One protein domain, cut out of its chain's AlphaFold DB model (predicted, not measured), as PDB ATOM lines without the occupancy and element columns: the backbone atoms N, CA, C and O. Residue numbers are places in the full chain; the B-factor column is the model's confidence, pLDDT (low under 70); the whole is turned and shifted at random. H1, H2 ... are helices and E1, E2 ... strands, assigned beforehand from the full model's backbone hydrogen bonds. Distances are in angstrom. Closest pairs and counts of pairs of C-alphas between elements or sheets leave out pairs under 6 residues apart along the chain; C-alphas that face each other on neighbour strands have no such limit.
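Overview. This is residues 34 to 78 of the 88 residues of an uncharacterized protein of Actinobacteria bacterium 13_2_20CM_2_66_6 (UniProt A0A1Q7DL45). One long, lone helix, H1, meets a small hairpin of two strands, E1 and E2, near its last residues, and helix and hairpin open away from each other as a V. The hairpin comes near H1 beside residues 52 to 56, and much of the rest of the helix stands free as a long arm. The printed part has 45 residues, with one named helix and two named strands in the order H1, E1, E2; the sheet has the order E1 - E2 and is antiparallel, and the class is mixed, helices and strands. The whole is loose, with a radius of gyration of the C-alphas of 12.8 A, and flat in outline, spanning 38 by 23 by 12 A.

Arrangement. H1, residues 38 to 57, has each O i to N i+4 pair of its backbone within hydrogen-bond range. A tight link of 2 residues joins it to E1, residues 60 to 62. One pair of C-alphas of H1 and E1 is within 8 A, the closest, those of Met 55 and Glu 61, at 7.5 A. A short link of 7 residues joins E1 to E2, residues 70 to 75. E1 and E2 form a hairpin of antiparallel neighbour strands, with 142 degrees between their directions. The C-alphas of Leu 60 and Pro 75 face each other at 4.3 A, and those of Leu 62 and Val 73 at 4.5 A. Across this pair, N 61 and O 74 are within hydrogen-bond range at 2.9 A, and N 74 and O 61 at 3.0 A. H1 and E2 are near each other, with 7 pairs of C-alphas within 10 A.

Along the chain. H1 begins at C-alpha 38, at (51.101, -7.603, 160.551), and ends at C-alpha 57, at (50.632, 4.482, 134.606), 28.6 A from first to last C-alpha. E1, Leu 60 to Leu 62, measures 7.2 A. E2, Tyr 70 to Pro 75, measures 17.3 A and ends at C-alpha 75, at (60.803, 5.672, 130.980).

Size, cuts and confidence. The two C-alphas farthest apart, those of Thr 37 and Ala 78, are 38.0 A from each other. Residues 36 to 42, of which 38 to 42 belong to H1, stand free, as do residues 45 to 51 of H1. The printed part, residues 34 to 78, has no cut, and neither of its links is long. The mean pLDDT of the printed part is 95.3, and no printed residue is under 70.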
ATOM      1  N   GLY A  34      59.796  -0.245 159.672       92.62
ATOM      2  CA  GLY A  34      59.034   0.414 160.737       92.62
ATOM      3  C   GLY A  34      57.618  -0.130 160.990       92.62
ATOM      4  O   GLY A  34      56.951   0.350 161.915       92.62
ATOM      5  N   ALA A  35      57.149  -1.147 160.256       96.75
ATOM      6  CA  ALA A  35      55.880  -1.813 160.558       96.75
ATOM      7  C   ALA A  35      55.884  -2.427 161.973       96.75
ATOM      8  O   ALA A  35      56.782  -3.181 162.349       96.75
ATOM      9  N   ARG A  36      54.848  -2.139 162.775       96.94
ATOM     10  CA  ARG A  36      54.749  -2.601 164.178       96.94
ATOM     11  C   ARG A  36      53.812  -3.791 164.357       96.94
ATOM     12  O   ARG A  36      53.858  -4.463 165.387       96.94
ATOM     13  N   THR A  37      52.951  -4.034 163.374       98.06
ATOM     14  CA  THR A  37      51.994  -5.139 163.346       98.06
ATOM     15  C   THR A  37      51.911  -5.748 161.948       98.06
ATOM     16  O   THR A  37      52.290  -5.125 160.958       98.06
ATOM     17  N   LEU A  38      51.361  -6.964 161.849       98.19
ATOM     18  CA  LEU A  38      51.101  -7.603 160.551       98.19
ATOM     19  C   LEU A  38      50.126  -6.791 159.690       98.19
ATOM     20  O   LEU A  38      50.256  -6.770 158.469       98.19
ATOM     21  N   THR A  39      49.160  -6.120 160.320       98.44
ATOM     22  CA  THR A  39      48.222  -5.238 159.621       98.44
ATOM     23  C   THR A  39      48.949  -4.035 159.030       98.44
ATOM     24  O   THR A  39      48.693  -3.706 157.877       98.44
ATOM     25  N   ASP A  40      49.880  -3.429 159.772       98.19
ATOM     26  CA  ASP A  40      50.672  -2.296 159.278       98.19
ATOM     27  C   ASP A  40      51.540  -2.721 158.093       98.19
ATOM     28  O   ASP A  40      51.481  -2.095 157.041       98.19
ATOM     29  N   ALA A  41      52.262  -3.841 158.217       97.88
ATOM     30  CA  ALA A  41      53.081  -4.368 157.126       97.88
ATOM     31  C   ALA A  41      52.240  -4.661 155.870       97.88
ATOM     32  O   ALA A  41      52.636  -4.328 154.756       97.88
ATOM     33  N   ALA A  42      51.047  -5.246 156.037       98.38
ATOM     34  CA  ALA A  42      50.146  -5.517 154.920       98.38
ATOM     35  C   ALA A  42      49.607  -4.238 154.261       98.38
ATOM     36  O   ALA A  42      49.391  -4.234 153.050       98.38
ATOM     37  N   LEU A  43      49.363  -3.177 155.035       98.12
ATOM     38  CA  LEU A  43      48.973  -1.872 154.501       98.12
ATOM     39  C   LEU A  43      50.127  -1.235 153.725       98.12
ATOM     40  O   LEU A  43      49.935  -0.879 152.569       98.12
ATOM     41  N   MET A  44      51.330  -1.213 154.297       97.62
ATOM     42  CA  MET A  44      52.520  -0.662 153.642       97.62
ATOM     43  C   MET A  44      52.840  -1.362 152.316       97.62
ATOM     44  O   MET A  44      53.118  -0.696 151.326       97.62
ATOM     45  N   LEU A  45      52.717  -2.695 152.249       97.06
ATOM     46  CA  LEU A  45      52.887  -3.432 150.990       97.06
ATOM     47  C   LEU A  45      51.847  -3.051 149.933       97.06
ATOM     48  O   LEU A  45      52.169  -3.019 148.748       97.06
ATOM     49  N   ARG A  46      50.598  -2.793 150.339       98.06
ATOM     50  CA  ARG A  46      49.539  -2.367 149.412       98.06
ATOM     51  C   ARG A  46      49.796  -0.958 148.902       98.06
ATOM     52  O   ARG A  46      49.676  -0.739 147.703       98.06
ATOM     53  N   ASP A  47      50.186  -0.047 149.785       97.00
ATOM     54  CA  ASP A  47      50.532   1.323 149.411       97.00
ATOM     55  C   ASP A  47      51.736   1.326 148.459       97.00
ATOM     56  O   ASP A  47      51.680   1.933 147.394       97.00
ATOM     57  N   TYR A  48      52.774   0.545 148.768       96.94
ATOM     58  CA  TYR A  48      53.923   0.376 147.883       96.94
ATOM     59  C   TYR A  48      53.524  -0.192 146.515       96.94
ATOM     60  O   TYR A  48      53.944   0.332 145.487       96.94
ATOM     61  N   ALA A  49      52.660  -1.213 146.472       97.31
ATOM     62  CA  ALA A  49      52.144  -1.748 145.213       97.31
ATOM     63  C   ALA A  49      51.376  -0.692 144.397       97.31
ATOM     64  O   ALA A  49      51.569  -0.608 143.184       97.31
ATOM     65  N   HIS A  50      50.564   0.146 145.046       98.12
ATOM     66  CA  HIS A  50      49.868   1.248 144.379       98.12
ATOM     67  C   HIS A  50      50.828   2.296 143.802       98.12
ATOM     68  O   HIS A  50      50.590   2.792 142.701       98.12
ATOM     69  N   GLU A  51      51.934   2.596 144.483       96.38
ATOM     70  CA  GLU A  51      52.972   3.480 143.938       96.38
ATOM     71  C   GLU A  51      53.654   2.864 142.704       96.38
ATOM     72  O   GLU A  51      53.851   3.555 141.701       96.38
ATOM     73  N   LEU A  52      53.940   1.553 142.709       96.75
ATOM     74  CA  LEU A  52      54.458   0.856 141.521       96.75
ATOM     75  C   LEU A  52      53.472   0.935 140.339       96.75
ATOM     76  O   LEU A  52      53.868   1.216 139.205       96.75
ATOM     77  N   GLU A  53      52.177   0.739 140.598       98.12
ATOM     78  CA  GLU A  53      51.116   0.888 139.594       98.12
ATOM     79  C   GLU A  53      51.029   2.328 139.064       98.12
ATOM     80  O   GLU A  53      50.869   2.538 137.857       98.12
ATOM     81  N   HIS A  54      51.172   3.327 139.941       97.06
ATOM     82  CA  HIS A  54      51.183   4.737 139.560       97.06
ATOM     83  C   HIS A  54      52.375   5.076 138.656       97.06
ATOM     84  O   HIS A  54      52.193   5.706 137.610       97.06
ATOM     85  N   MET A  55      53.577   4.603 139.003       95.75
ATOM     86  CA  MET A  55      54.764   4.727 138.152       95.75
ATOM     87  C   MET A  55      54.532   4.087 136.783       95.75
ATOM     88  O   MET A  55      54.815   4.690 135.745       95.75
ATOM     89  N   ARG A  56      53.936   2.893 136.746       96.88
ATOM     90  CA  ARG A  56      53.627   2.250 135.471       96.88
ATOM     91  C   ARG A  56      52.640   3.062 134.634       96.88
ATOM     92  O   ARG A  56      52.803   3.177 133.415       96.88
ATOM     93  N   ALA A  57      51.618   3.632 135.267       97.62
ATOM     94  CA  ALA A  57      50.632   4.482 134.606       97.62
ATOM     95  C   ALA A  57      51.234   5.796 134.071       97.62
ATOM     96  O   ALA A  57      50.735   6.325 133.077       97.62
ATOM     97  N   SER A  58      52.320   6.295 134.672       95.56
ATOM     98  CA  SER A  58      53.052   7.478 134.198       95.56
ATOM     99  C   SER A  58      54.050   7.185 133.068       95.56
ATOM    100  O   SER A  58      54.657   8.110 132.529       95.56
ATOM    101  N   GLY A  59      54.168   5.921 132.642       95.44
ATOM    102  CA  GLY A  59      55.016   5.499 131.523       95.44
ATOM    103  C   GLY A  59      56.403   5.002 131.933       95.44
ATOM    104  O   GLY A  59      57.248   4.788 131.063       95.44
ATOM    105  N   LEU A  60      56.643   4.810 133.230       95.19
ATOM    106  CA  LEU A  60      57.832   4.129 133.726       95.19
ATOM    107  C   LEU A  60      57.667   2.607 133.625       95.19
ATOM    108  O   LEU A  60      56.552   2.091 133.673       95.19
ATOM    109  N   GLU A  61      58.776   1.892 133.478       95.94
ATOM    110  CA  GLU A  61      58.814   0.428 133.455       95.94
ATOM    111  C   GLU A  61      60.166  -0.060 133.997       95.94
ATOM    112  O   GLU A  61      61.144   0.699 134.025       95.94
ATOM    113  N   LEU A  62      60.215  -1.317 134.443       95.06
ATOM    114  CA  LEU A  62      61.469  -1.974 134.812       95.06
ATOM    115  C   LEU A  62      62.423  -2.011 133.610       95.06
ATOM    116  O   LEU A  62      62.035  -2.431 132.520       95.06
ATOM    117  N   ALA A  63      63.663  -1.572 133.816       93.44
ATOM    118  CA  ALA A  63      64.718  -1.703 132.813       93.44
ATOM    119  C   ALA A  63      65.189  -3.164 132.713       93.44
ATOM    120  O   ALA A  63      65.329  -3.698 131.619       93.44
ATOM    121  N   THR A  64      65.344  -3.828 133.860       91.94
ATOM    122  CA  THR A  64      65.739  -5.236 134.004       91.94
ATOM    123  C   THR A  64      64.889  -5.919 135.089       91.94
ATOM    124  O   THR A  64      64.196  -5.233 135.851       91.94
ATOM    125  N   PRO A  65      64.869  -7.266 135.167       94.38
ATOM    126  CA  PRO A  65      64.225  -7.969 136.273       94.38
ATOM    127  C   PRO A  65      64.745  -7.508 137.640       94.38
ATOM    128  O   PRO A  65      65.909  -7.162 137.791       94.38
ATOM    129  N   VAL A  66      63.873  -7.528 138.650       93.75
ATOM    130  CA  VAL A  66      64.271  -7.235 140.034       93.75
ATOM    131  C   VAL A  66      65.117  -8.386 140.570       93.75
ATOM    132  O   VAL A  66      64.655  -9.530 140.595       93.75
ATOM    133  N   GLU A  67      66.302  -8.073 141.084       92.88
ATOM    134  CA  GLU A  67      67.212  -9.032 141.709       92.88
ATOM    135  C   GLU A  67      67.490  -8.634 143.150       92.88
ATOM    136  O   GLU A  67      67.754  -7.470 143.424       92.88
ATOM    137  N   ALA A  68      67.406  -9.593 144.080       90.56
ATOM    138  CA  ALA A  68      67.635  -9.351 145.510       90.56
ATOM    139  C   ALA A  68      66.972  -8.045 145.996       90.56
ATOM    140  O   ALA A  68      67.640  -7.145 146.490       90.56
ATOM    141  N   ASP A  69      65.661  -7.925 145.749       90.75
ATOM    142  CA  ASP A  69      64.821  -6.768 146.087       90.75
ATOM    143  C   ASP A  69      65.208  -5.408 145.466       90.75
ATOM    144  O   ASP A  69      64.535  -4.411 145.729       90.75
ATOM    145  N   TYR A  70      66.199  -5.380 144.578       91.81
ATOM    146  CA  TYR A  70      66.677  -4.211 143.851       91.81
ATOM    147  C   TYR A  70      66.143  -4.161 142.420       91.81
ATOM    148  O   TYR A  70      66.191  -5.154 141.698       91.81
ATOM    149  N   GLY A  71      65.674  -2.995 141.975       93.94
ATOM    150  CA  GLY A  71      65.294  -2.786 140.578       93.94
ATOM    151  C   GLY A  71      65.579  -1.373 140.090       93.94
ATOM    152  O   GLY A  71      65.480  -0.411 140.854       93.94
ATOM    153  N   ILE A  72      65.889  -1.254 138.798       93.50
ATOM    154  CA  ILE A  72      66.015   0.024 138.093       93.50
ATOM    155  C   ILE A  72      64.775   0.251 137.232       93.50
ATOM    156  O   ILE A  72      64.365  -0.601 136.445       93.50
ATOM    157  N   VAL A  73      64.186   1.431 137.376       94.75
ATOM    158  CA  VAL A  73      62.989   1.876 136.672       94.75
ATOM    159  C   VAL A  73      63.352   3.069 135.791       94.75
ATOM    160  O   VAL A  73      63.950   4.050 136.247       94.75
ATOM    161  N   ARG A  74      62.977   2.994 134.509       93.00
ATOM    162  CA  ARG A  74      63.215   4.050 133.511       93.00
ATOM    163  C   ARG A  74      61.978   4.282 132.633       93.00
ATOM    164  O   ARG A  74      61.119   3.403 132.533       93.00
ATOM    165  N   PRO A  75      61.861   5.443 131.961       93.00
ATOM    166  CA  PRO A  75      60.803   5.672 130.980       93.00
ATOM    167  C   PRO A  75      60.785   4.577 129.908       93.00
ATOM    168  O   PRO A  75      61.781   4.353 129.221       93.00
ATOM    169  N   GLY A  76      59.659   3.871 129.791       92.62
ATOM    170  CA  GLY A  76      59.475   2.767 128.845       92.62
ATOM    171  C   GLY A  76      60.408   1.562 129.029       92.62
ATOM    172  O   GLY A  76      60.453   0.730 128.129       92.62
ATOM    173  N   GLY A  77      61.149   1.469 130.141       90.12
ATOM    174  CA  GLY A  77      62.073   0.357 130.401       90.12
ATOM    175  C   GLY A  77      63.349   0.434 129.564       90.12
ATOM    176  O   GLY A  77      63.960  -0.588 129.271       90.12
ATOM    177  N   ALA A  78      63.737   1.636 129.125       87.88
ATOM    178  CA  ALA A  78      64.953   1.815 128.344       87.88
ATOM    179  C   ALA A  78      66.186   1.312 129.115       87.88
ATOM    180  O   ALA A  78      66.403   1.677 130.275       87.88
TER     181      ALA A  78